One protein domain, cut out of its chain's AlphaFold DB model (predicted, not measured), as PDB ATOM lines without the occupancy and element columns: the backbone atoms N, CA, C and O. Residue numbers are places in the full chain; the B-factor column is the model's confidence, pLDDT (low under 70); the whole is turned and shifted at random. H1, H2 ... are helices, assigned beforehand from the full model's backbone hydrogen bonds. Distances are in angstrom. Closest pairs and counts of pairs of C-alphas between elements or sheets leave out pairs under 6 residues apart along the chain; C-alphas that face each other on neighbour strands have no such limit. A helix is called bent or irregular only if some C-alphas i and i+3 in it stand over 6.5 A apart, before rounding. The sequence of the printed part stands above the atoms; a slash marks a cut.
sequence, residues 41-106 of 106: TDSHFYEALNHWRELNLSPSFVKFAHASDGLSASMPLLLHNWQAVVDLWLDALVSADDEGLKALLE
ATOM      1  N   THR A  41      11.389 -16.545   4.519       88.56
ATOM      2  CA  THR A  41      11.734 -17.831   3.894       88.56
ATOM      3  C   THR A  41      13.216 -17.978   3.556       88.56
ATOM      4  O   THR A  41      13.635 -19.072   3.166       88.56
ATOM      5  N   ASP A  42      13.999 -16.911   3.683       88.81
ATOM      6  CA  ASP A  42      15.431 -16.902   3.399       88.81
ATOM      7  C   ASP A  42      16.230 -17.411   4.591       88.81
ATOM      8  O   ASP A  42      15.766 -17.391   5.729       88.81
ATOM      9  N   SER A  43      17.443 -17.899   4.321       91.88
ATOM     10  CA  SER A  43      18.350 -18.417   5.343       91.88
ATOM     11  C   SER A  43      19.657 -17.633   5.368       91.88
ATOM     12  O   SER A  43      20.254 -17.391   4.318       91.88
ATOM     13  N   HIS A  44      20.156 -17.323   6.570       91.00
ATOM     14  CA  HIS A  44      21.492 -16.737   6.733       91.00
ATOM     15  C   HIS A  44      22.590 -17.637   6.161       91.00
ATOM     16  O   HIS A  44      23.598 -17.142   5.673       91.00
ATOM     17  N   PHE A  45      22.387 -18.960   6.174       93.75
ATOM     18  CA  PHE A  45      23.311 -19.894   5.535       93.75
ATOM     19  C   PHE A  45      23.442 -19.610   4.036       93.75
ATOM     20  O   PHE A  45      24.551 -19.497   3.529       93.75
ATOM     21  N   TYR A  46      22.323 -19.477   3.322       94.44
ATOM     22  CA  TYR A  46      22.338 -19.243   1.880       94.44
ATOM     23  C   TYR A  46      22.884 -17.859   1.518       94.44
ATOM     24  O   TYR A  46      23.613 -17.716   0.537       94.44
ATOM     25  N   GLU A  47      22.591 -16.847   2.334       92.31
ATOM     26  CA  GLU A  47      23.186 -15.515   2.196       92.31
ATOM     27  C   GLU A  47      24.712 -15.560   2.371       92.31
ATOM     28  O   GLU A  47      25.448 -15.096   1.497       92.31
ATOM     29  N   ALA A  48      25.199 -16.189   3.447       92.44
ATOM     30  CA  ALA A  48      26.627 -16.362   3.703       92.44
ATOM     31  C   ALA A  48      27.309 -17.182   2.598       92.44
ATOM     32  O   ALA A  48      28.398 -16.826   2.145       92.44
ATOM     33  N   LEU A  49      26.649 -18.235   2.104       94.69
ATOM     34  CA  LEU A  49      27.143 -19.054   1.002       94.69
ATOM     35  C   LEU A  49      27.362 -18.214  -0.261       94.69
ATOM     36  O   LEU A  49      28.414 -18.309  -0.892       94.69
ATOM     37  N   ASN A  50      26.399 -17.360  -0.612       93.31
ATOM     38  CA  ASN A  50      26.506 -16.472  -1.769       93.31
ATOM     39  C   ASN A  50      27.568 -15.391  -1.571       93.31
ATOM     40  O   ASN A  50      28.380 -15.170  -2.468       93.31
ATOM     41  N   HIS A  51      27.635 -14.793  -0.382       93.00
ATOM     42  CA  HIS A  51      28.677 -13.830  -0.043       93.00
ATOM     43  C   HIS A  51      30.080 -14.430  -0.208       93.00
ATOM     44  O   HIS A  51      30.957 -13.850  -0.851       93.00
ATOM     45  N   TRP A  52      30.297 -15.636   0.317       94.38
ATOM     46  CA  TRP A  52      31.589 -16.299   0.209       94.38
ATOM     47  C   TRP A  52      31.898 -16.816  -1.193       94.38
ATOM     48  O   TRP A  52      33.070 -16.860  -1.550       94.38
ATOM     49  N   ARG A  53      30.901 -17.126  -2.030       93.31
ATOM     50  CA  ARG A  53      31.121 -17.429  -3.460       93.31
ATOM     51  C   ARG A  53      31.716 -16.260  -4.233       93.31
ATOM     52  O   ARG A  53      32.455 -16.491  -5.187       93.31
ATOM     53  N   GLU A  54      31.426 -15.030  -3.828       92.88
ATOM     54  CA  GLU A  54      32.021 -13.836  -4.437       92.88
ATOM     55  C   GLU A  54      33.464 -13.598  -3.960       92.88
ATOM     56  O   GLU A  54      34.278 -13.045  -4.701       92.88
ATOM     57  N   LEU A  55      33.797 -14.025  -2.737       94.00
ATOM     58  CA  LEU A  55      35.083 -13.743  -2.090       94.00
ATOM     59  C   LEU A  55      36.094 -14.897  -2.143       94.00
ATOM     60  O   LEU A  55      37.299 -14.651  -2.064       94.00
ATOM     61  N   ASN A  56      35.633 -16.143  -2.239       92.25
ATOM     62  CA  ASN A  56      36.451 -17.345  -2.131       92.25
ATOM     63  C   ASN A  56      36.249 -18.265  -3.341       92.25
ATOM     64  O   ASN A  56      35.157 -18.761  -3.603       92.25
ATOM     65  N   LEU A  57      37.344 -18.514  -4.062       93.12
ATOM     66  CA  LEU A  57      37.383 -19.360  -5.258       93.12
ATOM     67  C   LEU A  57      38.200 -20.643  -5.046       93.12
ATOM     68  O   LEU A  57      38.593 -21.291  -6.019       93.12
ATOM     69  N   SER A  58      38.489 -21.008  -3.793       94.50
ATOM     70  CA  SER A  58      39.194 -22.255  -3.489       94.50
ATOM     71  C   SER A  58      38.394 -23.463  -4.005       94.50
ATOM     72  O   SER A  58      37.159 -23.486  -3.922       94.50
ATOM     73  N   PRO A  59      39.059 -24.498  -4.549       93.81
ATOM     74  CA  PRO A  59      38.355 -25.623  -5.159       93.81
ATOM     75  C   PRO A  59      37.446 -26.396  -4.195       93.81
ATOM     76  O   PRO A  59      36.409 -26.899  -4.627       93.81
ATOM     77  N   SER A  60      37.826 -26.523  -2.919       93.81
ATOM     78  CA  SER A  60      37.028 -27.205  -1.887       93.81
ATOM     79  C   SER A  60      35.737 -26.439  -1.600       93.81
ATOM     80  O   SER A  60      34.652 -27.019  -1.662       93.81
ATOM     81  N   PHE A  61      35.841 -25.125  -1.384       95.62
ATOM     82  CA  PHE A  61      34.694 -24.264  -1.125       95.62
ATOM     83  C   PHE A  61      33.761 -24.179  -2.334       95.62
ATOM     84  O   PHE A  61      32.556 -24.343  -2.185       95.62
ATOM     85  N   VAL A  62      34.291 -23.994  -3.547       95.38
ATOM     86  CA  VAL A  62      33.462 -23.902  -4.762       95.38
ATOM     87  C   VAL A  62      32.674 -25.196  -4.991       95.38
ATOM     88  O   VAL A  62      31.486 -25.144  -5.307       95.38
ATOM     89  N   LYS A  63      33.296 -26.366  -4.786       95.69
ATOM     90  CA  LYS A  63      32.602 -27.661  -4.879       95.69
ATOM     91  C   LYS A  63      31.497 -27.794  -3.837       95.69
ATOM     92  O   LYS A  63      30.391 -28.193  -4.192       95.69
ATOM     93  N   PHE A  64      31.797 -27.448  -2.586       96.88
ATOM     94  CA  PHE A  64      30.812 -27.423  -1.510       96.88
ATOM     95  C   PHE A  64      29.639 -26.514  -1.864       96.88
ATOM     96  O   PHE A  64      28.498 -26.966  -1.854       96.88
ATOM     97  N   ALA A  65      29.927 -25.274  -2.254       96.75
ATOM     98  CA  ALA A  65      28.924 -24.270  -2.549       96.75
ATOM     99  C   ALA A  65      28.014 -24.682  -3.704       96.75
ATOM    100  O   ALA A  65      26.804 -24.542  -3.596       96.75
ATOM    101  N   HIS A  66      28.556 -25.262  -4.778       96.69
ATOM    102  CA  HIS A  66      27.730 -25.790  -5.865       96.69
ATOM    103  C   HIS A  66      26.837 -26.960  -5.440       96.69
ATOM    104  O   HIS A  66      25.724 -27.085  -5.949       96.69
ATOM    105  N   ALA A  67      27.316 -27.828  -4.546       97.06
ATOM    106  CA  ALA A  67      26.552 -28.981  -4.079       97.06
ATOM    107  C   ALA A  67      25.466 -28.597  -3.061       97.06
ATOM    108  O   ALA A  67      24.400 -29.213  -3.048       97.06
ATOM    109  N   SER A  68      25.713 -27.583  -2.226       96.62
ATOM    110  CA  SER A  68      24.774 -27.122  -1.201       96.62
ATOM    111  C   SER A  68      23.753 -26.099  -1.715       96.62
ATOM    112  O   SER A  68      22.645 -26.080  -1.187       96.62
ATOM    113  N   ASP A  69      24.054 -25.341  -2.780       96.12
ATOM    114  CA  ASP A  69      23.218 -24.263  -3.350       96.12
ATOM    115  C   ASP A  69      21.724 -24.626  -3.435       96.12
ATOM    116  O   ASP A  69      20.877 -24.003  -2.795       96.12
ATOM    117  N   GLY A  70      21.393 -25.700  -4.159       95.56
ATOM    118  CA  GLY A  70      20.007 -26.142  -4.334       95.56
ATOM    119  C   GLY A  70      19.378 -26.760  -3.081       95.56
ATOM    120  O   GLY A  70      18.158 -26.729  -2.927       95.56
ATOM    121  N   LEU A  71      20.192 -27.308  -2.174       97.19
ATOM    122  CA  LEU A  71      19.734 -27.928  -0.927       97.19
ATOM    123  C   LEU A  71      19.383 -26.887   0.138       97.19
ATOM    124  O   LEU A  71      18.603 -27.183   1.042       97.19
ATOM    125  N   SER A  72      19.944 -25.684   0.028       96.81
ATOM    126  CA  SER A  72      19.824 -24.624   1.025       96.81
ATOM    127  C   SER A  72      19.199 -23.328   0.509       96.81
ATOM    128  O   SER A  72      19.179 -22.352   1.249       96.81
ATOM    129  N   ALA A  73      18.681 -23.288  -0.723       95.44
ATOM    130  CA  ALA A  73      18.169 -22.066  -1.360       95.44
ATOM    131  C   ALA A  73      17.028 -21.350  -0.600       95.44
ATOM    132  O   ALA A  73      16.662 -20.232  -0.944       95.44
ATOM    133  N   SER A  74      16.438 -21.989   0.413       95.06
ATOM    134  CA  SER A  74      15.480 -21.390   1.352       95.06
ATOM    135  C   SER A  74      15.550 -22.102   2.707       95.06
ATOM    136  O   SER A  74      16.056 -23.225   2.796       95.06
ATOM    137  N   MET A  75      14.992 -21.500   3.760       95.44
ATOM    138  CA  MET A  75      14.943 -22.101   5.101       95.44
ATOM    139  C   MET A  75      14.254 -23.470   5.149       95.44
ATOM    140  O   MET A  75      14.822 -24.382   5.754       95.44
ATOM    141  N   PRO A  76      13.085 -23.689   4.512       96.62
ATOM    142  CA  PRO A  76      12.465 -25.012   4.500       96.62
ATOM    143  C   PRO A  76      13.345 -26.078   3.836       96.62
ATOM    144  O   PRO A  76      13.421 -27.201   4.334       96.62
ATOM    145  N   LEU A  77      14.031 -25.730   2.740       97.12
ATOM    146  CA  LEU A  77      14.949 -26.645   2.056       97.12
ATOM    147  C   LEU A  77      16.163 -26.960   2.927       97.12
ATOM    148  O   LEU A  77      16.504 -28.132   3.082       97.12
ATOM    149  N   LEU A  78      16.755 -25.941   3.552       97.00
ATOM    150  CA  LEU A  78      17.883 -26.112   4.459       97.00
ATOM    151  C   LEU A  78      17.521 -27.044   5.621       97.00
ATOM    152  O   LEU A  78      18.254 -27.986   5.901       97.00
ATOM    153  N   LEU A  79      16.369 -26.832   6.265       96.88
ATOM    154  CA  LEU A  79      15.907 -27.678   7.370       96.88
ATOM    155  C   LEU A  79      15.534 -29.094   6.926       96.88
ATOM    156  O   LEU A  79      15.666 -30.026   7.711       96.88
ATOM    157  N   HIS A  80      15.068 -29.281   5.692       98.12
ATOM    158  CA  HIS A  80      14.797 -30.614   5.157       98.12
ATOM    159  C   HIS A  80      16.092 -31.386   4.864       98.12
ATOM    160  O   HIS A  80      16.180 -32.577   5.157       98.12
ATOM    161  N   ASN A  81      17.102 -30.700   4.322       98.19
ATOM    162  CA  ASN A  81      18.342 -31.292   3.815       98.19
ATOM    163  C   ASN A  81      19.554 -31.087   4.740       98.19
ATOM    164  O   ASN A  81      20.682 -31.335   4.317       98.19
ATOM    165  N   TRP A  82      19.354 -30.635   5.982       97.69
ATOM    166  CA  TRP A  82      20.446 -30.179   6.854       97.69
ATOM    167  C   TRP A  82      21.555 -31.220   7.034       97.69
ATOM    168  O   TRP A  82      22.725 -30.856   7.060       97.69
ATOM    169  N   GLN A  83      21.210 -32.510   7.103       98.44
ATOM    170  CA  GLN A  83      22.192 -33.594   7.224       98.44
ATOM    171  C   GLN A  83      23.092 -33.667   5.994       98.44
ATOM    172  O   GLN A  83      24.307 -33.648   6.133       98.44
ATOM    173  N   ALA A  84      22.505 -33.646   4.794       98.25
ATOM    174  CA  ALA A  84      23.266 -33.669   3.549       98.25
ATOM    175  C   ALA A  84      24.170 -32.434   3.414       98.25
ATOM    176  O   ALA A  84      25.306 -32.546   2.963       98.25
ATOM    177  N   VAL A  85      23.691 -31.259   3.838       97.81
ATOM    178  CA  VAL A  85      24.501 -30.031   3.850       97.81
ATOM    179  C   VAL A  85      25.673 -30.150   4.831       97.81
ATOM    180  O   VAL A  85      26.789 -29.768   4.483       97.81
ATOM    181  N   VAL A  86      25.451 -30.707   6.025       97.75
ATOM    182  CA  VAL A  86      26.510 -30.942   7.023       97.75
ATOM    183  C   VAL A  86      27.524 -31.972   6.529       97.75
ATOM    184  O   VAL A  86      28.720 -31.749   6.685       97.75
ATOM    185  N   ASP A  87      27.084 -33.055   5.893       98.19
ATOM    186  CA  ASP A  87      27.986 -34.070   5.339       98.19
ATOM    187  C   ASP A  87      28.881 -33.469   4.243       98.19
ATOM    188  O   ASP A  87      30.104 -33.607   4.291       98.19
ATOM    189  N   LEU A  88      28.296 -32.697   3.316       97.62
ATOM    190  CA  LEU A  88      29.049 -31.957   2.296       97.62
ATOM    191  C   LEU A  88      30.048 -30.971   2.913       97.62
ATOM    192  O   LEU A  88      31.147 -30.790   2.387       97.62
ATOM    193  N   TRP A  89      29.668 -30.318   4.011       97.50
ATOM    194  CA  TRP A  89      30.531 -29.380   4.723       97.50
ATOM    195  C   TRP A  89      31.717 -30.085   5.388       97.50
ATOM    196  O   TRP A  89      32.853 -29.629   5.261       97.50
ATOM    197  N   LEU A  90      31.481 -31.226   6.040       96.94
ATOM    198  CA  LEU A  90      32.535 -32.036   6.653       96.94
ATOM    199  C   LEU A  90      33.516 -32.572   5.604       96.94
ATOM    200  O   LEU A  90      34.729 -32.473   5.794       96.94
ATOM    201  N   ASP A  91      33.016 -33.060   4.470       96.19
ATOM    202  CA  ASP A  91      33.856 -33.507   3.354       96.19
ATOM    203  C   ASP A  91      34.698 -32.355   2.773       96.19
ATOM    204  O   ASP A  91      35.886 -32.513   2.455       96.19
ATOM    205  N   ALA A  92      34.109 -31.163   2.669       95.25
ATOM    206  CA  ALA A  92      34.816 -29.968   2.229       95.25
ATOM    207  C   ALA A  92      35.924 -29.571   3.211       95.25
ATOM    208  O   ALA A  92      37.035 -29.294   2.769       95.25
ATOM    209  N   LEU A  93      35.662 -29.617   4.523       95.31
ATOM    210  CA  LEU A  93      36.651 -29.329   5.567       95.31
ATOM    211  C   LEU A  93      37.853 -30.275   5.515       95.31
ATOM    212  O   LEU A  93      38.985 -29.829   5.675       95.31
ATOM    213  N   VAL A  94      37.630 -31.568   5.259       94.12
ATOM    214  CA  VAL A  94      38.719 -32.556   5.143       94.12
ATOM    215  C   VAL A  94      39.618 -32.272   3.936       94.12
ATOM    216  O   VAL A  94      40.814 -32.557   3.975       94.12
ATOM    217  N   SER A  95      39.052 -31.727   2.860       90.56
ATOM    218  CA  SER A  95      39.762 -31.479   1.599       90.56
ATOM    219  C   SER A  95      40.249 -30.039   1.411       90.56
ATOM    220  O   SER A  95      40.881 -29.751   0.392       90.56
ATOM    221  N   ALA A  96      39.944 -29.137   2.346       90.25
ATOM    222  CA  ALA A  96      40.228 -27.717   2.207       90.25
ATOM    223  C   ALA A  96      41.697 -27.369   2.468       90.25
ATOM    224  O   ALA A  96      42.340 -27.895   3.375       90.25
ATOM    225  N   ASP A  97      42.196 -26.437   1.661       86.31
ATOM    226  CA  ASP A  97      43.416 -25.681   1.912       86.31
ATOM    227  C   ASP A  97      43.146 -24.514   2.880       86.31
ATOM    228  O   ASP A  97      42.000 -24.228   3.247       86.31
ATOM    229  N   ASP A  98      44.216 -23.836   3.309       85.69
ATOM    230  CA  ASP A  98      44.137 -22.694   4.229       85.69
ATOM    231  C   ASP A  98      43.210 -21.593   3.684       85.69
ATOM    232  O   ASP A  98      42.472 -20.954   4.443       85.69
ATOM    233  N   GLU A  99      43.201 -21.388   2.363       83.56
ATOM    234  CA  GLU A  99      42.323 -20.434   1.693       83.56
ATOM    235  C   GLU A  99      40.841 -20.829   1.774       83.56
ATOM    236  O   GLU A  99      39.996 -19.970   2.049       83.56
ATOM    237  N   GLY A 100      40.495 -22.100   1.557       82.94
ATOM    238  CA  GLY A 100      39.113 -22.581   1.628       82.94
ATOM    239  C   GLY A 100      38.554 -22.656   3.044       82.94
ATOM    240  O   GLY A 100      37.377 -22.357   3.259       82.94
ATOM    241  N   LEU A 101      39.401 -22.966   4.029       90.56
ATOM    242  CA  LEU A 101      39.002 -23.087   5.434       90.56
ATOM    243  C   LEU A 101      38.347 -21.817   5.977       90.56
ATOM    244  O   LEU A 101      37.385 -21.903   6.737       90.56
ATOM    245  N   LYS A 102      38.813 -20.635   5.561       89.62
ATOM    246  CA  LYS A 102      38.249 -19.367   6.039       89.62
ATOM    247  C   LYS A 102      36.760 -19.221   5.710       89.62
ATOM    248  O   LYS A 102      36.011 -18.774   6.565       89.62
ATOM    249  N   ALA A 103      36.353 -19.579   4.493       90.81
ATOM    250  CA  ALA A 103      34.956 -19.476   4.069       90.81
ATOM    251  C   ALA A 103      34.087 -20.611   4.622       90.81
ATOM    252  O   ALA A 103      32.891 -20.436   4.797       90.81
ATOM    253  N   LEU A 104      34.675 -21.778   4.898       92.62
ATOM    254  CA  LEU A 104      33.948 -22.913   5.470       92.62
ATOM    255  C   LEU A 104      33.658 -22.745   6.971       92.62
ATOM    256  O   LEU A 104      32.791 -23.441   7.487       92.62
ATOM    257  N   LEU A 105      34.389 -21.885   7.682       91.38
ATOM    258  CA  LEU A 105      34.253 -21.685   9.132       91.38
ATOM    259  C   LEU A 105      33.447 -20.434   9.524       91.38
ATOM    260  O   LEU A 105      33.259 -20.198  10.717       91.38
ATOM    261  N   GLU A 106      33.020 -19.637   8.544       85.06
ATOM    262  CA  GLU A 106      32.298 -18.366   8.705       85.06
ATOM    263  C   GLU A 106      30.864 -18.475   8.192       85.06
ATOM    264  O   GLU A 106      29.938 -18.254   9.002       85.06
TER     265      GLU A 106
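Overview. This is residues 41 to 106 of the 106 residues of an uncharacterized protein of Fomitopsis rosea (UniProt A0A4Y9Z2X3). Three helices, H1, H2 and H3, run back and forth as a small up-and-down bundle, their centres making a triangle in which H2 packs on both H1 and H3, and a short fourth helix, H4, folds back from the end of H3 and packs on residues 59 to 61 of H2. H3 is sharply kinked near residue 82, and tight links join each helix to the next. The printed part has 66 residues with four named helices, in the order H1, H2, H3, H4, and no named strand; its class is all helix. It is compact, with a radius of gyration of the C-alphas of 11.0 A, and spans 32 by 22 by 16 A.

Along the chain. The printed part begins at Thr 41. H1 holds residues 44 to 55 and is 16.5 A long from its first C-alpha, at (21.492, -16.737, 6.733), to its last. H2 holds residues 59 to 72 and is 19.6 A long; it is irregular, with C-alphas 67 and 70 standing 7.1 A apart. H3, residues 75 to 95, is the longest helix at 26.8 A, from (14.943, -22.101, 5.101) to (39.762, -31.479, 1.599). H3 is irregular too, with C-alphas 80 and 83 standing 8.2 A apart and a kink of 73 degrees near residue 82. H4 holds residues 98 to 104, is 10.3 A long and ends at C-alpha 104, (33.948, -22.913, 5.470). H4 is neither bent nor irregular, but only just: C-alphas 99 and 102 are 6.1 A apart.

Arrangement. H2 is the hub, touching the three other helices. H1 and H2 form a helical hairpin; their closest C-alphas, of Tyr 46 and Ser 72, are 6.0 A apart, and they run opposite ways at a shallow tilt of 32 degrees, only just short of steep. H2 and H3 form a second helical hairpin, opposite ways at a shallow tilt of 14 degrees; their closest C-alphas, of Ser 72 and Leu 78, are 4.2 A apart. H2 touches H4 with residues 59 to 61 alone, the closest C-alphas being those of Phe 61 and Gly 100 at 5.5 A; these two run the same way at a shallow tilt of 9 degrees. H3 and H4 form a third helical hairpin, in which H3 touches H4 with residues 89 to 93 alone; the closest C-alphas, of Leu 93 and Leu 101, are 6.7 A apart. H1 and H4 are close but not clearly touching, with the C-alphas of Trp 52 and Ala 103 closest at 6.0 A, and H1 and H3 are near each other. In H1 every O i to N i+4 pair is within hydrogen-bond range; in H2 it is 8 of 10, in H3 15 of 17, and in H4 1 of 3, beside 2 of 4 O i to N i+3 pairs.

Size, cuts and confidence. The two C-alphas farthest apart, of Thr 41 and Asp 98, are 32.8 A from each other. The printed part has no cut and ends at Glu 106, the chain's last residue. No link is long. The mean pLDDT of the printed part is 94.0, and no printed residue is under 70.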